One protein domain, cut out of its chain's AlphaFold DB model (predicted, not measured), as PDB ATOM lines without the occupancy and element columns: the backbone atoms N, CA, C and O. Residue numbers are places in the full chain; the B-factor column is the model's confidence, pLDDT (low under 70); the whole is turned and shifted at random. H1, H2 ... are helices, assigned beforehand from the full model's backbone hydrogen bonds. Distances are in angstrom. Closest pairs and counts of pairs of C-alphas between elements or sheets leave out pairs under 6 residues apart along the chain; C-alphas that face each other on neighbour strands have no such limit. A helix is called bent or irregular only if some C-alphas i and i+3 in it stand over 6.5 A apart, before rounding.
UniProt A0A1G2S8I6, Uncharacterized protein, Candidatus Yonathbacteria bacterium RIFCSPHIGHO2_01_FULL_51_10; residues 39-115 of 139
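This is residues 39 to 115 of the 139 residues of an uncharacterized protein of Candidatus Yonathbacteria bacterium RIFCSPHIGHO2_01_FULL_51_10 (UniProt A0A1G2S8I6). The domain is a long, slender helical hairpin: H1, bent at residues 57 and 58, and H2, which folds back beside it after a tight link. The 77 printed residues hold two named helices, H1 then H2, and no named strand, and the class is all helix. The whole is only just extended, close to loose, with a radius of gyration of the C-alphas of 17.4 A; it is a rod spanning 57 by 20 by 12 A.

H1, residues 39 to 75, was assigned as one helix by its hydrogen bonds but is bent: C-alphas 56 and 59 are 6.6 A apart. Its arms, H1a (residues 39 to 56) and H1b (residues 59 to 75), stand at a shallow tilt of 23 degrees. H1b and H2 (residues 80 to 114) form a helical hairpin, opposite ways at a shallow tilt of 23 degrees; residues 82 to 97 of H2 alone touch H1b, and the closest C-alphas, of Val 69 and Ala 86, are 5.4 A apart. H1a and H2 only just touch, with 3 pairs of C-alphas within 8 A, through residues 100 to 111 of H2 alone; the closest C-alphas, of Val 50 and Trp 104, are 7.1 A apart. They run opposite ways at a shallow tilt of 18 degrees. Each O i to N i+4 pair is within hydrogen-bond range in H1b and H2, and 13 of 14 are in H1a.

From first to last C-alpha, H1a measures 25.9 A, H1b 24.7 A and H2 51.1 A. C-alpha 39 is at (30.864, -18.035, -16.798), C-alpha 75 at (36.789, -46.927, 28.079) and C-alpha 114 at (23.592, -27.566, -16.802).

The two C-alphas farthest apart, of Phe 39 and Asn 79, are 56.9 A apart. The printed part has no cut, and the link from H1 to H2, 4 residues, is tight. The mean pLDDT of the printed part is 79.2; residues 39 to 44, 77 to 78 and 115 are under 70.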
ATOM      1  N   PHE A  39      31.759 -17.401 -17.783       61.00
ATOM      2  CA  PHE A  39      30.864 -18.035 -16.798       61.00
ATOM      3  C   PHE A  39      31.307 -19.461 -16.411       61.00
ATOM      4  O   PHE A  39      30.934 -19.946 -15.347       61.00
ATOM      5  N   SER A  40      32.128 -20.109 -17.244       64.81
ATOM      6  CA  SER A  40      32.716 -21.429 -16.988       64.81
ATOM      7  C   SER A  40      33.698 -21.415 -15.805       64.81
ATOM      8  O   SER A  40      33.588 -22.236 -14.896       64.81
ATOM      9  N   ASP A  41      34.589 -20.417 -15.737       66.06
ATOM     10  CA  ASP A  41      35.651 -20.349 -14.717       66.06
ATOM     11  C   ASP A  41      35.107 -20.048 -13.309       66.06
ATOM     12  O   ASP A  41      35.632 -20.529 -12.303       66.06
ATOM     13  N   LEU A  42      33.989 -19.317 -13.227       67.44
ATOM     14  CA  LEU A  42      33.236 -19.083 -11.986       67.44
ATOM     15  C   LEU A  42      32.649 -20.374 -11.395       67.44
ATOM     16  O   LEU A  42      32.536 -20.508 -10.174       67.44
ATOM     17  N   ILE A  43      32.289 -21.338 -12.241       69.62
ATOM     18  CA  ILE A  43      31.752 -22.630 -11.800       69.62
ATOM     19  C   ILE A  43      32.888 -23.557 -11.361       69.62
ATOM     20  O   ILE A  43      32.767 -24.231 -10.334       69.62
ATOM     21  N   THR A  44      34.024 -23.534 -12.061       68.81
ATOM     22  CA  THR A  44      35.239 -24.256 -11.652       68.81
ATOM     23  C   THR A  44      35.774 -23.743 -10.313       68.81
ATOM     24  O   THR A  44      36.165 -24.537  -9.455       68.81
ATOM     25  N   LEU A  45      35.696 -22.431 -10.077       72.00
ATOM     26  CA  LEU A  45      35.976 -21.820  -8.781       72.00
ATOM     27  C   LEU A  45      35.105 -22.417  -7.666       72.00
ATOM     28  O   LEU A  45      35.620 -22.864  -6.638       72.00
ATOM     29  N   ALA A  46      33.788 -22.471  -7.874       74.31
ATOM     30  CA  ALA A  46      32.869 -23.022  -6.883       74.31
ATOM     31  C   ALA A  46      33.181 -24.494  -6.563       74.31
ATOM     32  O   ALA A  46      33.169 -24.889  -5.396       74.31
ATOM     33  N   GLN A  47      33.530 -25.299  -7.571       72.62
ATOM     34  CA  GLN A  47      33.947 -26.685  -7.350       72.62
ATOM     35  C   GLN A  47      35.238 -26.776  -6.531       72.62
ATOM     36  O   GLN A  47      35.300 -27.569  -5.592       72.62
ATOM     37  N   ASN A  48      36.238 -25.942  -6.826       73.44
ATOM     38  CA  ASN A  48      37.508 -25.958  -6.104       73.44
ATOM     39  C   ASN A  48      37.336 -25.533  -4.634       73.44
ATOM     40  O   ASN A  48      37.887 -26.163  -3.734       73.44
ATOM     41  N   VAL A  49      36.490 -24.529  -4.368       80.00
ATOM     42  CA  VAL A  49      36.144 -24.101  -3.001       80.00
ATOM     43  C   VAL A  49      35.464 -25.223  -2.226       80.00
ATOM     44  O   VAL A  49      35.814 -25.475  -1.075       80.00
ATOM     45  N   VAL A  50      34.513 -25.925  -2.842       79.19
ATOM     46  CA  VAL A  50      33.827 -27.045  -2.190       79.19
ATOM     47  C   VAL A  50      34.798 -28.199  -1.915       79.19
ATOM     48  O   VAL A  50      34.745 -28.786  -0.835       79.19
ATOM     49  N   HIS A  51      35.717 -28.495  -2.838       74.56
ATOM     50  CA  HIS A  51      36.774 -29.483  -2.618       74.56
ATOM     51  C   HIS A  51      37.701 -29.078  -1.463       74.56
ATOM     52  O   HIS A  51      37.950 -29.891  -0.577       74.56
ATOM     53  N   PHE A  52      38.134 -27.823  -1.399       76.06
ATOM     54  CA  PHE A  52      38.935 -27.320  -0.282       76.06
ATOM     55  C   PHE A  52      38.186 -27.453   1.056       76.06
ATOM     56  O   PHE A  52      38.695 -28.005   2.028       76.06
ATOM     57  N   LEU A  53      36.916 -27.046   1.107       77.19
ATOM     58  CA  LEU A  53      36.125 -27.079   2.340       77.19
ATOM     59  C   LEU A  53      35.817 -28.516   2.810       77.19
ATOM     60  O   LEU A  53      35.781 -28.783   4.012       77.19
ATOM     61  N   LEU A  54      35.636 -29.464   1.889       77.38
ATOM     62  CA  LEU A  54      35.397 -30.873   2.226       77.38
ATOM     63  C   LEU A  54      36.673 -31.629   2.593       77.38
ATOM     64  O   LEU A  54      36.702 -32.321   3.613       77.38
ATOM     65  N   PHE A  55      37.708 -31.528   1.763       70.25
ATOM     66  CA  PHE A  55      38.905 -32.352   1.898       70.25
ATOM     67  C   PHE A  55      39.894 -31.775   2.917       70.25
ATOM     68  O   PHE A  55      40.410 -32.546   3.725       70.25
ATOM     69  N   ASP A  56      40.090 -30.452   2.964       70.50
ATOM     70  CA  ASP A  56      41.020 -29.829   3.918       70.50
ATOM     71  C   ASP A  56      40.385 -29.549   5.290       70.50
ATOM     72  O   ASP A  56      41.084 -29.594   6.303       70.50
ATOM     73  N   LEU A  57      39.069 -29.297   5.363       75.81
ATOM     74  CA  LEU A  57      38.408 -28.919   6.622       75.81
ATOM     75  C   LEU A  57      37.436 -29.977   7.166       75.81
ATOM     76  O   LEU A  57      37.526 -30.336   8.342       75.81
ATOM     77  N   ALA A  58      36.508 -30.496   6.354       81.31
ATOM     78  CA  ALA A  58      35.464 -31.396   6.859       81.31
ATOM     79  C   ALA A  58      35.995 -32.794   7.233       81.31
ATOM     80  O   ALA A  58      35.632 -33.329   8.285       81.31
ATOM     81  N   MET A  59      36.879 -33.372   6.414       81.81
ATOM     82  CA  MET A  59      37.465 -34.705   6.627       81.81
ATOM     83  C   MET A  59      38.222 -34.842   7.969       81.81
ATOM     84  O   MET A  59      37.891 -35.744   8.750       81.81
ATOM     85  N   PRO A  60      39.172 -33.949   8.329       82.12
ATOM     86  CA  PRO A  60      39.873 -34.056   9.611       82.12
ATOM     87  C   PRO A  60      38.949 -33.816  10.811       82.12
ATOM     88  O   PRO A  60      39.099 -34.467  11.847       82.12
ATOM     89  N   LEU A  61      37.964 -32.924  10.678       84.25
ATOM     90  CA  LEU A  61      37.021 -32.609  11.751       84.25
ATOM     91  C   LEU A  61      36.108 -33.810  12.051       84.25
ATOM     92  O   LEU A  61      35.914 -34.167  13.218       84.25
ATOM     93  N   ALA A  62      35.640 -34.502  11.007       83.81
ATOM     94  CA  ALA A  62      34.903 -35.755  11.137       83.81
ATOM     95  C   ALA A  62      35.762 -36.862  11.770       83.81
ATOM     96  O   ALA A  62      35.310 -37.532  12.701       83.81
ATOM     97  N   ALA A  63      37.015 -37.026  11.331       84.31
ATOM     98  CA  ALA A  63      37.922 -38.034  11.880       84.31
ATOM     99  C   ALA A  63      38.130 -37.865  13.397       84.31
ATOM    100  O   ALA A  63      38.046 -38.837  14.150       84.31
ATOM    101  N   ILE A  64      38.323 -36.632  13.876       83.50
ATOM    102  CA  ILE A  64      38.477 -36.348  15.313       83.50
ATOM    103  C   ILE A  64      37.205 -36.721  16.088       83.50
ATOM    104  O   ILE A  64      37.292 -37.322  17.164       83.50
ATOM    105  N   ALA A  65      36.029 -36.403  15.540       85.31
ATOM    106  CA  ALA A  65      34.750 -36.717  16.167       85.31
ATOM    107  C   ALA A  65      34.526 -38.234  16.289       85.31
ATOM    108  O   ALA A  65      34.161 -38.716  17.365       85.31
ATOM    109  N   PHE A  66      34.814 -39.006  15.237       85.81
ATOM    110  CA  PHE A  66      34.676 -40.466  15.265       85.81
ATOM    111  C   PHE A  66      35.619 -41.128  16.266       85.81
ATOM    112  O   PHE A  66      35.200 -42.024  17.001       85.81
ATOM    113  N   VAL A  67      36.871 -40.671  16.355       87.19
ATOM    114  CA  VAL A  67      37.810 -41.241  17.326       87.19
ATOM    115  C   VAL A  67      37.407 -40.895  18.761       87.19
ATOM    116  O   VAL A  67      37.527 -41.745  19.642       87.19
ATOM    117  N   TYR A  68      36.874 -39.694  19.016       83.44
ATOM    118  CA  TYR A  68      36.354 -39.332  20.339       83.44
ATOM    119  C   TYR A  68      35.187 -40.235  20.770       83.44
ATOM    120  O   TYR A  68      35.158 -40.718  21.903       83.44
ATOM    121  N   VAL A  69      34.256 -40.511  19.853       85.25
ATOM    122  CA  VAL A  69      33.128 -41.418  20.100       85.25
ATOM    123  C   VAL A  69      33.625 -42.841  20.354       85.25
ATOM    124  O   VAL A  69      33.256 -43.444  21.362       85.25
ATOM    125  N   GLY A  70      34.507 -43.359  19.492       85.12
ATOM    126  CA  GLY A  70      35.090 -44.694  19.643       85.12
ATOM    127  C   GLY A  70      35.850 -44.855  20.959       85.12
ATOM    128  O   GLY A  70      35.744 -45.885  21.620       85.12
ATOM    129  N   TRP A  71      36.551 -43.810  21.398       81.31
ATOM    130  CA  TRP A  71      37.263 -43.824  22.669       81.31
ATOM    131  C   TRP A  71      36.336 -44.005  23.869       81.31
ATOM    132  O   TRP A  71      36.593 -44.859  24.716       81.31
ATOM    133  N   ILE A  72      35.249 -43.230  23.937       82.94
ATOM    134  CA  ILE A  72      34.276 -43.321  25.033       82.94
ATOM    135  C   ILE A  72      33.644 -44.716  25.083       82.94
ATOM    136  O   ILE A  72      33.500 -45.280  26.168       82.94
ATOM    137  N   PHE A  73      33.329 -45.298  23.921       77.62
ATOM    138  CA  PHE A  73      32.778 -46.653  23.842       77.62
ATOM    139  C   PHE A  73      33.727 -47.718  24.402       77.62
ATOM    140  O   PHE A  73      33.264 -48.656  25.047       77.62
ATOM    141  N   LEU A  74      35.038 -47.571  24.192       82.94
ATOM    142  CA  LEU A  74      36.033 -48.540  24.655       82.94
ATOM    143  C   LEU A  74      36.394 -48.385  26.138       82.94
ATOM    144  O   LEU A  74      36.768 -49.369  26.771       82.94
ATOM    145  N   THR A  75      36.313 -47.177  26.706       79.69
ATOM    146  CA  THR A  75      36.789 -46.927  28.079       79.69
ATOM    147  C   THR A  75      35.712 -46.909  29.156       79.69
ATOM    148  O   THR A  75      36.046 -47.133  30.315       79.69
ATOM    149  N   GLU A  76      34.448 -46.624  28.830       70.44
ATOM    150  CA  GLU A  76      33.426 -46.319  29.852       70.44
ATOM    151  C   GLU A  76      32.444 -47.465  30.166       70.44
ATOM    152  O   GLU A  76      31.449 -47.221  30.841       70.44
ATOM    153  N   GLY A  77      32.724 -48.702  29.723       62.00
ATOM    154  CA  GLY A  77      32.096 -49.948  30.204       62.00
ATOM    155  C   GLY A  77      30.641 -49.823  30.682       62.00
ATOM    156  O   GLY A  77      30.392 -49.738  31.877       62.00
ATOM    157  N   SER A  78      29.688 -49.789  29.746       62.25
ATOM    158  CA  SER A  78      28.226 -49.810  29.959       62.25
ATOM    159  C   SER A  78      27.629 -48.899  31.049       62.25
ATOM    160  O   SER A  78      26.535 -49.181  31.541       62.25
ATOM    161  N   ASN A  79      28.268 -47.784  31.406       72.44
ATOM    162  CA  ASN A  79      27.615 -46.780  32.242       72.44
ATOM    163  C   ASN A  79      26.586 -45.984  31.406       72.44
ATOM    164  O   ASN A  79      26.889 -45.504  30.310       72.44
ATOM    165  N   GLU A  80      25.351 -45.835  31.887       73.69
ATOM    166  CA  GLU A  80      24.240 -45.292  31.084       73.69
ATOM    167  C   GLU A  80      24.476 -43.834  30.651       73.69
ATOM    168  O   GLU A  80      24.166 -43.448  29.519       73.69
ATOM    169  N   GLY A  81      25.095 -43.022  31.515       78.62
ATOM    170  CA  GLY A  81      25.413 -41.618  31.217       78.62
ATOM    171  C   GLY A  81      26.466 -41.450  30.115       78.62
ATOM    172  O   GLY A  81      26.395 -40.521  29.306       78.62
ATOM    173  N   SER A  82      27.409 -42.383  30.054       70.62
ATOM    174  CA  SER A  82      28.496 -42.463  29.079       70.62
ATOM    175  C   SER A  82      27.999 -42.843  27.693       70.62
ATOM    176  O   SER A  82      28.315 -42.187  26.698       70.62
ATOM    177  N   ILE A  83      27.125 -43.852  27.636       76.88
ATOM    178  CA  ILE A  83      26.500 -44.298  26.389       76.88
ATOM    179  C   ILE A  83      25.593 -43.209  25.818       76.88
ATOM    180  O   ILE A  83      25.589 -42.986  24.604       76.88
ATOM    181  N   LYS A  84      24.861 -42.478  26.670       79.69
ATOM    182  CA  LYS A  84      24.008 -41.375  26.212       79.69
ATOM    183  C   LYS A  84      24.828 -40.251  25.569       79.69
ATOM    184  O   LYS A  84      24.457 -39.776  24.496       79.69
ATOM    185  N   LYS A  85      25.968 -39.883  26.171       78.75
ATOM    186  CA  LYS A  85      26.907 -38.887  25.617       78.75
ATOM    187  C   LYS A  85      27.588 -39.363  24.332       78.75
ATOM    188  O   LYS A  85      27.728 -38.582  23.391       78.75
ATOM    189  N   ALA A  86      27.982 -40.634  24.261       78.38
ATOM    190  CA  ALA A  86      28.581 -41.212  23.060       78.38
ATOM    191  C   ALA A  86      27.594 -41.226  21.884       78.38
ATOM    192  O   ALA A  86      27.948 -40.827  20.776       78.38
ATOM    193  N   LYS A  87      26.332 -41.609  22.131       80.56
ATOM    194  CA  LYS A  87      25.271 -41.575  21.113       80.56
ATOM    195  C   LYS A  87      24.950 -40.156  20.656       80.56
ATOM    196  O   LYS A  87      24.815 -39.942  19.457       80.56
ATOM    197  N   SER A  88      24.865 -39.180  21.564       82.25
ATOM    198  CA  SER A  88      24.597 -37.792  21.162       82.25
ATOM    199  C   SER A  88      25.729 -37.207  20.313       82.25
ATOM    200  O   SER A  88      25.463 -36.555  19.307       82.25
ATOM    201  N   ALA A  89      26.989 -37.473  20.676       83.94
ATOM    202  CA  ALA A  89      28.146 -37.021  19.905       83.94
ATOM    203  C   ALA A  89      28.266 -37.749  18.553       83.94
ATOM    204  O   ALA A  89      28.555 -37.116  17.540       83.94
ATOM    205  N   GLY A  90      27.982 -39.055  18.517       84.44
ATOM    206  CA  GLY A  90      27.957 -39.841  17.284       84.44
ATOM    207  C   GLY A  90      26.873 -39.383  16.308       84.44
ATOM    208  O   GLY A  90      27.146 -39.252  15.119       84.44
ATOM    209  N   LEU A  91      25.671 -39.066  16.800       85.81
ATOM    210  CA  LEU A  91      24.596 -38.527  15.962       85.81
ATOM    211  C   LEU A  91      24.937 -37.137  15.414       85.81
ATOM    212  O   LEU A  91      24.717 -36.891  14.232       85.81
ATOM    213  N   ALA A  92      25.524 -36.252  16.225       86.69
ATOM    214  CA  ALA A  92      25.955 -34.934  15.756       86.69
ATOM    215  C   ALA A  92      27.010 -35.034  14.635       86.69
ATOM    216  O   ALA A  92      26.906 -34.339  13.624       86.69
ATOM    217  N   ALA A  93      27.980 -35.942  14.775       86.38
ATOM    218  CA  ALA A  93      28.983 -36.203  13.743       86.38
ATOM    219  C   ALA A  93      28.366 -36.807  12.468       86.38
ATOM    220  O   ALA A  93      28.718 -36.406  11.359       86.38
ATOM    221  N   LEU A  94      27.414 -37.733  12.620       89.25
ATOM    222  CA  LEU A  94      26.729 -38.375  11.497       89.25
ATOM    223  C   LEU A  94      25.884 -37.377  10.692       89.25
ATOM    224  O   LEU A  94      25.933 -37.393   9.465       89.25
ATOM    225  N   ILE A  95      25.161 -36.476  11.366       89.12
ATOM    226  CA  ILE A  95      24.409 -35.400  10.703       89.12
ATOM    227  C   ILE A  95      25.363 -34.481   9.926       89.12
ATOM    228  O   ILE A  95      25.080 -34.155   8.774       89.12
ATOM    229  N   GLY A  96      26.505 -34.107  10.514       84.75
ATOM    230  CA  GLY A  96      27.507 -33.278   9.836       84.75
ATOM    231  C   GLY A  96      28.044 -33.929   8.558       84.75
ATOM    232  O   GLY A  96      28.148 -33.269   7.527       84.75
ATOM    233  N   LEU A  97      28.302 -35.240   8.601       87.88
ATOM    234  CA  LEU A  97      28.744 -36.015   7.441       87.88
ATOM    235  C   LEU A  97      27.677 -36.043   6.333       87.88
ATOM    236  O   LEU A  97      27.989 -35.794   5.171       87.88
ATOM    237  N   ILE A  98      26.417 -36.307   6.692       91.50
ATOM    238  CA  ILE A  98      25.305 -36.390   5.732       91.50
ATOM    239  C   ILE A  98      25.064 -35.040   5.051       91.50
ATOM    240  O   ILE A  98      24.876 -35.001   3.838       91.50
ATOM    241  N   VAL A  99      25.096 -33.933   5.796       89.75
ATOM    242  CA  VAL A  99      24.898 -32.591   5.226       89.75
ATOM    243  C   VAL A  99      26.060 -32.205   4.312       89.75
ATOM    244  O   VAL A  99      25.825 -31.671   3.232       89.75
ATOM    245  N   ALA A 100      27.299 -32.521   4.697       86.12
ATOM    246  CA  ALA A 100      28.477 -32.241   3.880       86.12
ATOM    247  C   ALA A 100      28.445 -33.005   2.540       86.12
ATOM    248  O   ALA A 100      28.605 -32.399   1.479       86.12
ATOM    249  N   PHE A 101      28.161 -34.313   2.569       85.31
ATOM    250  CA  PHE A 101      28.008 -35.119   1.353       85.31
ATOM    251  C   PHE A 101      26.764 -34.739   0.542       85.31
ATOM    252  O   PHE A 101      26.821 -34.718  -0.685       85.31
ATOM    253  N   GLY A 102      25.657 -34.405   1.208       89.62
ATOM    254  CA  GLY A 102      24.423 -33.970   0.559       89.62
ATOM    255  C   GLY A 102      24.605 -32.662  -0.208       89.62
ATOM    256  O   GLY A 102      24.239 -32.583  -1.377       89.62
ATOM    257  N   ALA A 103      25.236 -31.659   0.409       85.69
ATOM    258  CA  ALA A 103      25.532 -30.385  -0.242       85.69
ATOM    259  C   ALA A 103      26.459 -30.566  -1.455       85.69
ATOM    260  O   ALA A 103      26.189 -30.020  -2.524       85.69
ATOM    261  N   TRP A 104      27.508 -31.383  -1.319       84.00
ATOM    262  CA  TRP A 104      28.412 -31.698  -2.427       84.00
ATOM    263  C   TRP A 104      27.698 -32.381  -3.596       84.00
ATOM    264  O   TRP A 104      27.852 -31.966  -4.746       84.00
ATOM    265  N   ALA A 105      26.890 -33.402  -3.301       87.94
ATOM    266  CA  ALA A 105      26.153 -34.149  -4.309       87.94
ATOM    267  C   ALA A 105      25.189 -33.241  -5.084       87.94
ATOM    268  O   ALA A 105      25.158 -33.296  -6.310       87.94
ATOM    269  N   ILE A 106      24.460 -32.359  -4.393       86.50
ATOM    270  CA  ILE A 106      23.532 -31.417  -5.034       86.50
ATOM    271  C   ILE A 106      24.281 -30.486  -5.994       86.50
ATOM    272  O   ILE A 106      23.862 -30.329  -7.137       86.50
ATOM    273  N   VAL A 107      25.411 -29.908  -5.573       83.00
ATOM    274  CA  VAL A 107      26.211 -29.021  -6.436       83.00
ATOM    275  C   VAL A 107      26.722 -29.768  -7.669       83.00
ATOM    276  O   VAL A 107      26.603 -29.261  -8.783       83.00
ATOM    277  N   LYS A 108      27.242 -30.991  -7.498       78.62
ATOM    278  CA  LYS A 108      27.724 -31.817  -8.617       78.62
ATOM    279  C   LYS A 108      26.605 -32.151  -9.601       78.62
ATOM    280  O   LYS A 108      26.848 -32.080 -10.798       78.62
ATOM    281  N   VAL A 109      25.400 -32.445  -9.107       85.62
ATOM    282  CA  VAL A 109      24.224 -32.736  -9.943       85.62
ATOM    283  C   VAL A 109      23.769 -31.502 -10.722       85.62
ATOM    284  O   VAL A 109      23.540 -31.589 -11.925       85.62
ATOM    285  N   VAL A 110      23.678 -30.338 -10.069       84.44
ATOM    286  CA  VAL A 110      23.288 -29.086 -10.741       84.44
ATOM    287  C   VAL A 110      24.288 -28.730 -11.839       84.44
ATOM    288  O   VAL A 110      23.884 -28.396 -12.949       84.44
ATOM    289  N   VAL A 111      25.588 -28.863 -11.568       75.44
ATOM    290  CA  VAL A 111      26.618 -28.621 -12.583       75.44
ATOM    291  C   VAL A 111      26.555 -29.679 -13.692       75.44
ATOM    292  O   VAL A 111      26.587 -29.331 -14.861       75.44
ATOM    293  N   SER A 112      26.374 -30.965 -13.396       71.81
ATOM    294  CA  SER A 112      26.289 -31.967 -14.470       71.81
ATOM    295  C   SER A 112      25.082 -31.768 -15.391       71.81
ATOM    296  O   SER A 112      25.197 -31.977 -16.589       71.81
ATOM    297  N   VAL A 113      23.937 -31.332 -14.853       79.94
ATOM    298  CA  VAL A 113      22.711 -31.131 -15.646       79.94
ATOM    299  C   VAL A 113      22.795 -29.876 -16.521       79.94
ATOM    300  O   VAL A 113      22.243 -29.858 -17.616       79.94
ATOM    301  N   LEU A 114      23.479 -28.824 -16.058       71.00
ATOM    302  CA  LEU A 114      23.592 -27.566 -16.802       71.00
ATOM    303  C   LEU A 114      24.717 -27.560 -17.849       71.00
ATOM    304  O   LEU A 114      24.670 -26.743 -18.764       71.00
ATOM    305  N   PHE A 115      25.707 -28.451 -17.738       66.00
ATOM    306  CA  PHE A 115      26.904 -28.465 -18.593       66.00
ATOM    307  C   PHE A 115      26.974 -29.663 -19.572       66.00
ATOM    308  O   PHE A 115      28.010 -29.896 -20.199       66.00
TER     309      PHE A 115